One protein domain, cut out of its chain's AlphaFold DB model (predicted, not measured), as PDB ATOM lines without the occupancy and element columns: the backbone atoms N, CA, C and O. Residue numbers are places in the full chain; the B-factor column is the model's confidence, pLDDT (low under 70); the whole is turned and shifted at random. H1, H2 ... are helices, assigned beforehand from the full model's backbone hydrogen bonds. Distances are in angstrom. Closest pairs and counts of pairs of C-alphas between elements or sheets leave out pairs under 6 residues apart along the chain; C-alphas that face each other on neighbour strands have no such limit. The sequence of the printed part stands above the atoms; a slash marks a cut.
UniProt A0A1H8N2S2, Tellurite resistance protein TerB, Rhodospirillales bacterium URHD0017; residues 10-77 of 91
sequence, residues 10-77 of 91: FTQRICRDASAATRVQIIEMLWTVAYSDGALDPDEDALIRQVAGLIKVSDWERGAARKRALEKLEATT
ATOM      1  N   PHE A  10      64.304 -93.534  70.605       55.28
ATOM      2  CA  PHE A  10      64.339 -93.782  69.165       55.28
ATOM      3  C   PHE A  10      64.782 -92.533  68.400       55.28
ATOM      4  O   PHE A  10      65.694 -92.614  67.577       55.28
ATOM      5  N   THR A  11      64.230 -91.367  68.740       55.41
ATOM      6  CA  THR A  11      64.609 -90.101  68.102       55.41
ATOM      7  C   THR A  11      66.048 -89.707  68.444       55.41
ATOM      8  O   THR A  11      66.785 -89.289  67.555       55.41
ATOM      9  N   GLN A  12      66.514 -89.920  69.686       58.22
ATOM     10  CA  GLN A  12      67.916 -89.660  70.055       58.22
ATOM     11  C   GLN A  12      68.910 -90.555  69.313       58.22
ATOM     12  O   GLN A  12      69.989 -90.090  68.948       58.22
ATOM     13  N   ARG A  13      68.568 -91.825  69.070       59.66
ATOM     14  CA  ARG A  13      69.441 -92.741  68.324       59.66
ATOM     15  C   ARG A  13      69.610 -92.294  66.876       59.66
ATOM     16  O   ARG A  13      70.733 -92.256  66.388       59.66
ATOM     17  N   ILE A  14      68.518 -91.867  66.240       59.91
ATOM     18  CA  ILE A  14      68.551 -91.268  64.901       59.91
ATOM     19  C   ILE A  14      69.430 -90.014  64.913       59.91
ATOM     20  O   ILE A  14      70.291 -89.872  64.059       59.91
ATOM     21  N   CYS A  15      69.290 -89.136  65.910       60.41
ATOM     22  CA  CYS A  15      70.111 -87.924  66.000       60.41
ATOM     23  C   CYS A  15      71.605 -88.206  66.195       60.41
ATOM     24  O   CYS A  15      72.432 -87.469  65.666       60.41
ATOM     25  N   ARG A  16      71.946 -89.228  66.988       60.91
ATOM     26  CA  ARG A  16      73.332 -89.568  67.330       60.91
ATOM     27  C   ARG A  16      74.052 -90.275  66.186       60.91
ATOM     28  O   ARG A  16      75.234 -90.028  65.976       60.91
ATOM     29  N   ASP A  17      73.341 -91.143  65.473       69.75
ATOM     30  CA  ASP A  17      73.937 -92.003  64.454       69.75
ATOM     31  C   ASP A  17      73.796 -91.391  63.031       69.75
ATOM     32  O   ASP A  17      74.453 -91.848  62.097       69.75
ATOM     33  N   ALA A  18      72.988 -90.332  62.845       73.56
ATOM     34  CA  ALA A  18      72.780 -89.672  61.550       73.56
ATOM     35  C   ALA A  18      73.725 -88.485  61.292       73.56
ATOM     36  O   ALA A  18      73.898 -87.582  62.114       73.56
ATOM     37  N   SER A  19      74.260 -88.427  60.069       83.19
ATOM     38  CA  SER A  19      75.043 -87.287  59.580       83.19
ATOM     39  C   SER A  19      74.209 -85.996  59.507       83.19
ATOM     40  O   SER A  19      72.979 -86.035  59.457       83.19
ATOM     41  N   ALA A  20      74.859 -84.826  59.456       82.94
ATOM     42  CA  ALA A  20      74.166 -83.551  59.229       82.94
ATOM     43  C   ALA A  20      73.290 -83.580  57.966       82.94
ATOM     44  O   ALA A  20      72.116 -83.229  58.028       82.94
ATOM     45  N   ALA A  21      73.817 -84.110  56.859       85.19
ATOM     46  CA  ALA A  21      73.076 -84.238  55.608       85.19
ATOM     47  C   ALA A  21      71.819 -85.111  55.756       85.19
ATOM     48  O   ALA A  21      70.749 -84.738  55.285       85.19
ATOM     49  N   THR A  22      71.923 -86.236  56.469       85.00
ATOM     50  CA  THR A  22      70.784 -87.125  56.742       85.00
ATOM     51  C   THR A  22      69.708 -86.422  57.570       85.00
ATOM     52  O   THR A  22      68.521 -86.563  57.293       85.00
ATOM     53  N   ARG A  23      70.103 -85.618  58.562       87.12
ATOM     54  CA  ARG A  23      69.163 -84.853  59.398       87.12
ATOM     55  C   ARG A  23      68.411 -83.806  58.572       87.12
ATOM     56  O   ARG A  23      67.200 -83.668  58.724       87.12
ATOM     57  N   VAL A  24      69.093 -83.148  57.635       89.56
ATOM     58  CA  VAL A  24      68.462 -82.224  56.679       89.56
ATOM     59  C   VAL A  24      67.519 -82.957  55.718       89.56
ATOM     60  O   VAL A  24      66.425 -82.464  55.459       89.56
ATOM     61  N   GLN A  25      67.886 -84.148  55.232       88.12
ATOM     62  CA  GLN A  25      67.011 -84.965  54.378       88.12
ATOM     63  C   GLN A  25      65.719 -85.389  55.088       88.12
ATOM     64  O   GLN A  25      64.660 -85.388  54.470       88.12
ATOM     65  N   ILE A  26      65.777 -85.702  56.384       87.81
ATOM     66  CA  ILE A  26      64.574 -86.017  57.172       87.81
ATOM     67  C   ILE A  26      63.625 -84.809  57.210       87.81
ATOM     68  O   ILE A  26      62.426 -84.972  56.999       87.81
ATOM     69  N   ILE A  27      64.149 -83.597  57.426       91.00
ATOM     70  CA  ILE A  27      63.341 -82.365  57.392       91.00
ATOM     71  C   ILE A  27      62.740 -82.128  56.008       91.00
ATOM     72  O   ILE A  27      61.581 -81.743  55.904       91.00
ATOM     73  N   GLU A  28      63.500 -82.377  54.946       91.12
ATOM     74  CA  GLU A  28      63.008 -82.270  53.572       91.12
ATOM     75  C   GLU A  28      61.841 -83.227  53.304       91.12
ATOM     76  O   GLU A  28      60.821 -82.811  52.766       91.12
ATOM     77  N   MET A  29      61.944 -84.484  53.751       89.38
ATOM     78  CA  MET A  29      60.851 -85.453  53.633       89.38
ATOM     79  C   MET A  29      59.604 -85.023  54.409       89.38
ATOM     80  O   MET A  29      58.495 -85.170  53.901       89.38
ATOM     81  N   LEU A  30      59.774 -84.477  55.617       90.00
ATOM     82  CA  LEU A  30      58.657 -83.956  56.410       90.00
ATOM     83  C   LEU A  30      57.957 -82.794  55.702       90.00
ATOM     84  O   LEU A  30      56.730 -82.756  55.684       90.00
ATOM     85  N   TRP A  31      58.714 -81.900  55.061       91.19
ATOM     86  CA  TRP A  31      58.134 -80.846  54.233       91.19
ATOM     87  C   TRP A  31      57.350 -81.405  53.047       91.19
ATOM     88  O   TRP A  31      56.249 -80.942  52.792       91.19
ATOM     89  N   THR A  32      57.869 -82.412  52.340       88.25
ATOM     90  CA  THR A  32      57.139 -83.030  51.220       88.25
ATOM     91  C   THR A  32      55.786 -83.600  51.657       88.25
ATOM     92  O   THR A  32      54.817 -83.489  50.914       88.25
ATOM     93  N   VAL A  33      55.705 -84.180  52.857       87.88
ATOM     94  CA  VAL A  33      54.443 -84.704  53.405       87.88
ATOM     95  C   VAL A  33      53.499 -83.570  53.806       87.88
ATOM     96  O   VAL A  33      52.344 -83.593  53.391       87.88
ATOM     97  N   ALA A  34      53.994 -82.563  54.530       87.94
ATOM     98  CA  ALA A  34      53.196 -81.409  54.963       87.94
ATOM     99  C   ALA A  34      52.664 -80.553  53.800       87.94
ATOM    100  O   ALA A  34      51.733 -79.790  53.966       87.94
ATOM    101  N   TYR A  35      53.262 -80.651  52.610       86.19
ATOM    102  CA  TYR A  35      52.786 -79.952  51.411       86.19
ATOM    103  C   TYR A  35      51.980 -80.839  50.453       86.19
ATOM    104  O   TYR A  35      51.588 -80.377  49.381       86.19
ATOM    105  N   SER A  36      51.754 -82.112  50.788       84.44
ATOM    106  CA  SER A  36      51.154 -83.085  49.862       84.44
ATOM    107  C   SER A  36      49.667 -82.851  49.572       84.44
ATOM    108  O   SER A  36      49.182 -83.275  48.525       84.44
ATOM    109  N   ASP A  37      48.958 -82.149  50.453       78.31
ATOM    110  CA  ASP A  37      47.561 -81.734  50.282       78.31
ATOM    111  C   ASP A  37      47.419 -80.338  49.636       78.31
ATOM    112  O   ASP A  37      46.308 -79.882  49.361       78.31
ATOM    113  N   GLY A  38      48.547 -79.679  49.342       75.06
ATOM    114  CA  GLY A  38      48.605 -78.366  48.707       75.06
ATOM    115  C   GLY A  38      48.440 -77.174  49.656       75.06
ATOM    116  O   GLY A  38      48.475 -76.038  49.175       75.06
ATOM    117  N   ALA A  39      48.299 -77.379  50.971       80.19
ATOM    118  CA  ALA A  39      48.180 -76.298  51.947       80.19
ATOM    119  C   ALA A  39      48.998 -76.594  53.210       80.19
ATOM    120  O   ALA A  39      48.886 -77.655  53.790       80.19
ATOM    121  N   LEU A  40      49.791 -75.625  53.674       84.31
ATOM    122  CA  LEU A  40      50.534 -75.776  54.928       84.31
ATOM    123  C   LEU A  40      49.728 -75.204  56.098       84.31
ATOM    124  O   LEU A  40      49.462 -73.996  56.113       84.31
ATOM    125  N   ASP A  41      49.428 -76.032  57.097       84.56
ATOM    126  CA  ASP A  41      48.815 -75.575  58.348       84.56
ATOM    127  C   ASP A  41      49.884 -75.011  59.320       84.56
ATOM    128  O   ASP A  41      50.991 -75.560  59.432       84.56
ATOM    129  N   PRO A  42      49.604 -73.911  60.049       85.50
ATOM    130  CA  PRO A  42      50.438 -73.444  61.158       85.50
ATOM    131  C   PRO A  42      50.882 -74.530  62.153       85.50
ATOM    132  O   PRO A  42      52.010 -74.463  62.655       85.50
ATOM    133  N   ASP A  43      50.036 -75.523  62.432       85.62
ATOM    134  CA  ASP A  43      50.347 -76.619  63.352       85.62
ATOM    135  C   ASP A  43      51.425 -77.560  62.788       85.62
ATOM    136  O   ASP A  43      52.301 -78.029  63.523       85.62
ATOM    137  N   GLU A  44      51.433 -77.789  61.474       86.69
ATOM    138  CA  GLU A  44      52.445 -78.610  60.802       86.69
ATOM    139  C   GLU A  44      53.803 -77.913  60.771       86.69
ATOM    140  O   GLU A  44      54.839 -78.518  61.061       86.69
ATOM    141  N   ASP A  45      53.811 -76.613  60.485       88.81
ATOM    142  CA  ASP A  45      55.022 -75.804  60.554       88.81
ATOM    143  C   ASP A  45      55.590 -75.771  61.983       88.81
ATOM    144  O   ASP A  45      56.797 -75.955  62.185       88.81
ATOM    145  N   ALA A  46      54.729 -75.618  62.994       90.31
ATOM    146  CA  ALA A  46      55.132 -75.686  64.394       90.31
ATOM    147  C   ALA A  46      55.733 -77.057  64.750       90.31
ATOM    148  O   ALA A  46      56.786 -77.119  65.395       90.31
ATOM    149  N   LEU A  47      55.122 -78.150  64.284       88.69
ATOM    150  CA  LEU A  47      55.625 -79.508  64.483       88.69
ATOM    151  C   LEU A  47      57.002 -79.704  63.833       88.69
ATOM    152  O   LEU A  47      57.932 -80.194  64.481       88.69
ATOM    153  N   ILE A  48      57.182 -79.274  62.583       89.31
ATOM    154  CA  ILE A  48      58.461 -79.396  61.869       89.31
ATOM    155  C   ILE A  48      59.557 -78.587  62.574       89.31
ATOM    156  O   ILE A  48      60.693 -79.060  62.694       89.31
ATOM    157  N   ARG A  49      59.243 -77.400  63.110       89.69
ATOM    158  CA  ARG A  49      60.190 -76.614  63.924       89.69
ATOM    159  C   ARG A  49      60.590 -77.343  65.207       89.69
ATOM    160  O   ARG A  49      61.776 -77.358  65.542       89.69
ATOM    161  N   GLN A  50      59.640 -77.966  65.907       89.44
ATOM    162  CA  GLN A  50      59.931 -78.762  67.105       89.44
ATOM    163  C   GLN A  50      60.851 -79.942  66.774       89.44
ATOM    164  O   GLN A  50      61.868 -80.142  67.441       89.44
ATOM    165  N   VAL A  51      60.547 -80.680  65.703       87.06
ATOM    166  CA  VAL A  51      61.367 -81.809  65.246       87.06
ATOM    167  C   VAL A  51      62.770 -81.346  64.848       87.06
ATOM    168  O   VAL A  51      63.747 -81.947  65.295       87.06
ATOM    169  N   ALA A  52      62.901 -80.247  64.098       88.75
ATOM    170  CA  ALA A  52      64.194 -79.668  63.723       88.75
ATOM    171  C   ALA A  52      65.056 -79.305  64.946       88.75
ATOM    172  O   ALA A  52      66.259 -79.581  64.962       88.75
ATOM    173  N   GLY A  53      64.436 -78.765  66.002       87.31
ATOM    174  CA  GLY A  53      65.104 -78.471  67.272       87.31
ATOM    175  C   GLY A  53      65.615 -79.722  67.996       87.31
ATOM    176  O   GLY A  53      66.707 -79.701  68.577       87.31
ATOM    177  N   LEU A  54      64.870 -80.830  67.917       86.25
ATOM    178  CA  LEU A  54      65.275 -82.117  68.491       86.25
ATOM    179  C   LEU A  54      66.452 -82.736  67.732       86.25
ATOM    180  O   LEU A  54      67.396 -83.211  68.363       86.25
ATOM    181  N   ILE A  55      66.433 -82.675  66.398       84.88
ATOM    182  CA  ILE A  55      67.473 -83.274  65.551       84.88
ATOM    183  C   ILE A  55      68.645 -82.334  65.235       84.88
ATOM    184  O   ILE A  55      69.532 -82.681  64.454       84.88
ATOM    185  N   LYS A  56      68.699 -81.160  65.877       87.25
ATOM    186  CA  LYS A  56      69.788 -80.175  65.746       87.25
ATOM    187  C   LYS A  56      70.033 -79.749  64.291       87.25
ATOM    188  O   LYS A  56      71.180 -79.731  63.843       87.25
ATOM    189  N   VAL A  57      68.958 -79.446  63.565       87.25
ATOM    190  CA  VAL A  57      69.008 -78.832  62.227       87.25
ATOM    191  C   VAL A  57      68.788 -77.330  62.378       87.25
ATOM    192  O   VAL A  57      67.892 -76.906  63.109       87.25
ATOM    193  N   SER A  58      69.621 -76.525  61.723       89.38
ATOM    194  CA  SER A  58      69.525 -75.064  61.798       89.38
ATOM    195  C   SER A  58      68.302 -74.521  61.046       89.38
ATOM    196  O   SER A  58      67.788 -75.147  60.116       89.38
ATOM    197  N   ASP A  59      67.847 -73.316  61.405       88.12
ATOM    198  CA  ASP A  59      66.744 -72.640  60.706       88.12
ATOM    199  C   ASP A  59      67.027 -72.439  59.211       88.12
ATOM    200  O   ASP A  59      66.124 -72.570  58.382       88.12
ATOM    201  N   TRP A  60      68.288 -72.164  58.863       90.56
ATOM    202  CA  TRP A  60      68.726 -72.001  57.478       90.56
ATOM    203  C   TRP A  60      68.603 -73.310  56.692       90.56
ATOM    204  O   TRP A  60      67.999 -73.331  55.621       90.56
ATOM    205  N   GLU A  61      69.103 -74.417  57.247       89.81
ATOM    206  CA  GLU A  61      68.992 -75.741  56.625       89.81
ATOM    207  C   GLU A  61      67.533 -76.184  56.487       89.81
ATOM    208  O   GLU A  61      67.163 -76.754  55.462       89.81
ATOM    209  N   ARG A  62      66.681 -75.876  57.476       89.94
ATOM    210  CA  ARG A  62      65.234 -76.125  57.396       89.94
ATOM    211  C   ARG A  62      64.598 -75.349  56.244       89.94
ATOM    212  O   ARG A  62      63.798 -75.918  55.507       89.94
ATOM    213  N   GLY A  63      64.936 -74.068  56.091       90.12
ATOM    214  CA  GLY A  63      64.437 -73.231  54.997       90.12
ATOM    215  C   GLY A  63      64.908 -73.717  53.623       90.12
ATOM    216  O   GLY A  63      64.115 -73.786  52.686       90.12
ATOM    217  N   ALA A  64      66.175 -74.124  53.515       92.50
ATOM    218  CA  ALA A  64      66.723 -74.713  52.297       92.50
ATOM    219  C   ALA A  64      66.040 -76.048  51.948       92.50
ATOM    220  O   ALA A  64      65.665 -76.262  50.797       92.50
ATOM    221  N   ALA A  65      65.818 -76.916  52.939       91.12
ATOM    222  CA  ALA A  65      65.098 -78.177  52.776       91.12
ATOM    223  C   ALA A  65      63.646 -77.958  52.331       91.12
ATOM    224  O   ALA A  65      63.174 -78.653  51.437       91.12
ATOM    225  N   ARG A  66      62.959 -76.952  52.890       90.75
ATOM    226  CA  ARG A  66      61.613 -76.555  52.457       90.75
ATOM    227  C   ARG A  66      61.592 -76.207  50.972       90.75
ATOM    228  O   ARG A  66      60.773 -76.741  50.239       90.75
ATOM    229  N   LYS A  67      62.515 -75.350  50.521       90.62
ATOM    230  CA  LYS A  67      62.603 -74.951  49.110       90.62
ATOM    231  C   LYS A  67      62.767 -76.167  48.189       90.62
ATOM    232  O   LYS A  67      62.014 -76.295  47.231       90.62
ATOM    233  N   ARG A  68      63.682 -77.084  48.524       90.56
ATOM    234  CA  ARG A  68      63.889 -78.322  47.752       90.56
ATOM    235  C   ARG A  68      62.657 -79.230  47.745       90.56
ATOM    236  O   ARG A  68      62.353 -79.835  46.724       90.56
ATOM    237  N   ALA A  69      61.940 -79.319  48.865       89.31
ATOM    238  CA  ALA A  69      60.713 -80.103  48.952       89.31
ATOM    239  C   ALA A  69      59.603 -79.545  48.046       89.31
ATOM    240  O   ALA A  69      58.933 -80.333  47.383       89.31
ATOM    241  N   LEU A  70      59.449 -78.216  47.973       88.06
ATOM    242  CA  LEU A  70      58.518 -77.573  47.038       88.06
ATOM    243  C   LEU A  70      58.912 -77.847  45.581       88.06
ATOM    244  O   LEU A  70      58.085 -78.340  44.824       88.06
ATOM    245  N   GLU A  71      60.180 -77.624  45.217       88.12
ATOM    246  CA  GLU A  71      60.694 -77.905  43.862       88.12
ATOM    247  C   GLU A  71      60.429 -79.367  43.448       88.12
ATOM    248  O   GLU A  71      60.072 -79.662  42.307       88.12
ATOM    249  N   LYS A  72      60.559 -80.306  44.391       85.88
ATOM    250  CA  LYS A  72      60.302 -81.731  44.159       85.88
ATOM    251  C   LYS A  72      58.816 -82.057  43.986       85.88
ATOM    252  O   LYS A  72      58.482 -82.933  43.188       85.88
ATOM    253  N   LEU A  73      57.934 -81.390  44.727       83.56
ATOM    254  CA  LEU A  73      56.483 -81.543  44.581       83.56
ATOM    255  C   LEU A  73      55.997 -80.969  43.251       83.56
ATOM    256  O   LEU A  73      55.221 -81.626  42.559       83.56
ATOM    257  N   GLU A  74      56.521 -79.812  42.846       79.81
ATOM    258  CA  GLU A  74      56.278 -79.227  41.524       79.81
ATOM    259  C   GLU A  74      56.719 -80.187  40.407       79.81
ATOM    260  O   GLU A  74      55.977 -80.401  39.454       79.81
ATOM    261  N   ALA A  75      57.867 -80.855  40.565       75.00
ATOM    262  CA  ALA A  75      58.354 -81.853  39.608       75.00
ATOM    263  C   ALA A  75      57.580 -83.190  39.622       75.00
ATOM    264  O   ALA A  75      57.659 -83.949  38.659       75.00
ATOM    265  N   THR A  76      56.862 -83.505  40.706       64.62
ATOM    266  CA  THR A  76      56.044 -84.731  40.823       64.62
ATOM    267  C   THR A  76      54.608 -84.505  40.333       64.62
ATOM    268  O   THR A  76      53.910 -85.461  39.995       64.62
ATOM    269  N   THR A  77      54.170 -83.246  40.249       55.38
ATOM    270  CA  THR A  77      52.818 -82.860  39.829       55.38
ATOM    271  C   THR A  77      52.733 -82.736  38.301       55.38
ATOM    272  O   THR A  77      52.598 -81.652  37.748       55.38
TER     273      THR A  77
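What this domain is: This is residues 10 to 77 of the 91 residues of the protein "Tellurite resistance protein TerB" of Rhodospirillales bacterium URHD0017 (UniProt A0A1H8N2S2). Two helices, H2 and H4, cross as a skewed X near their middles, and H3 folds back along another side of H2 to make a rather loose helical hairpin with it. A short first helix, H1, sits by the first end of H2 and touches no other helix. The printed part has 68 residues with four named helices, H1, H2, H3 and H4 in that order, and no named strand; the class is all helix. It is compact, with a radius of gyration of the C-alphas of 11.9 A, and the C-alphas span 35 by 23 by 22 A.

How they stand to each other: Begin at H1, residues 10 to 17, and pass over a tight link of two residues to H2, residues 20 to 34. These two are close but not clearly touching; their closest C-alphas, of Cys 15 and Arg 23, are 7.3 A apart, and they run opposite ways at a steep tilt of 38 degrees. A short link of seven residues leads on to H3, residues 42 to 54, which forms a hairpin with H2. They touch, running opposite ways at a shallow tilt of 15 degrees, and their closest C-alphas, of Ala 34 and Glu 44, are 6.5 A apart. After a tight link of four residues comes H4, residues 59 to 76. It touches H2 with 22 pairs of C-alphas within 8 A; look at Glu 28 and Ala 65, whose C-alphas are the closest at 4.7 A. H2 and H4 run the same way at a steep tilt of 53 degrees. H3 and H4 are close but not clearly touching, with the closest C-alphas, of Ala 52 and Arg 62, 7.3 A apart. H1 and H4 are apart. In H1, H2, H3 and H4 every backbone O i to N i+4 pair is within hydrogen-bond range.

Where its parts are: Find C-alpha 10 at (64.339, -93.782, 69.165), where H1 begins; residues 10 to 17 cover 10.8 A. From C-alpha 20 at (74.166, -83.551, 59.229), H2 runs 21.5 A to C-alpha 34. H3 runs 18.7 A from C-alpha 42 to C-alpha 54. H4, the longest helix with 18 residues, runs 25.6 A from C-alpha 59 to C-alpha 76 at (56.044, -84.731, 40.823).

The domain as a whole: The two C-alphas farthest apart, of Arg 16 and Thr 77, are 35.0 A apart. The printed part has no cut, and no link between its helices is long. In the B-factor column you will find a mean pLDDT of the printed part of 82.9; residues 10 to 17 and 76 to 77 are under 70.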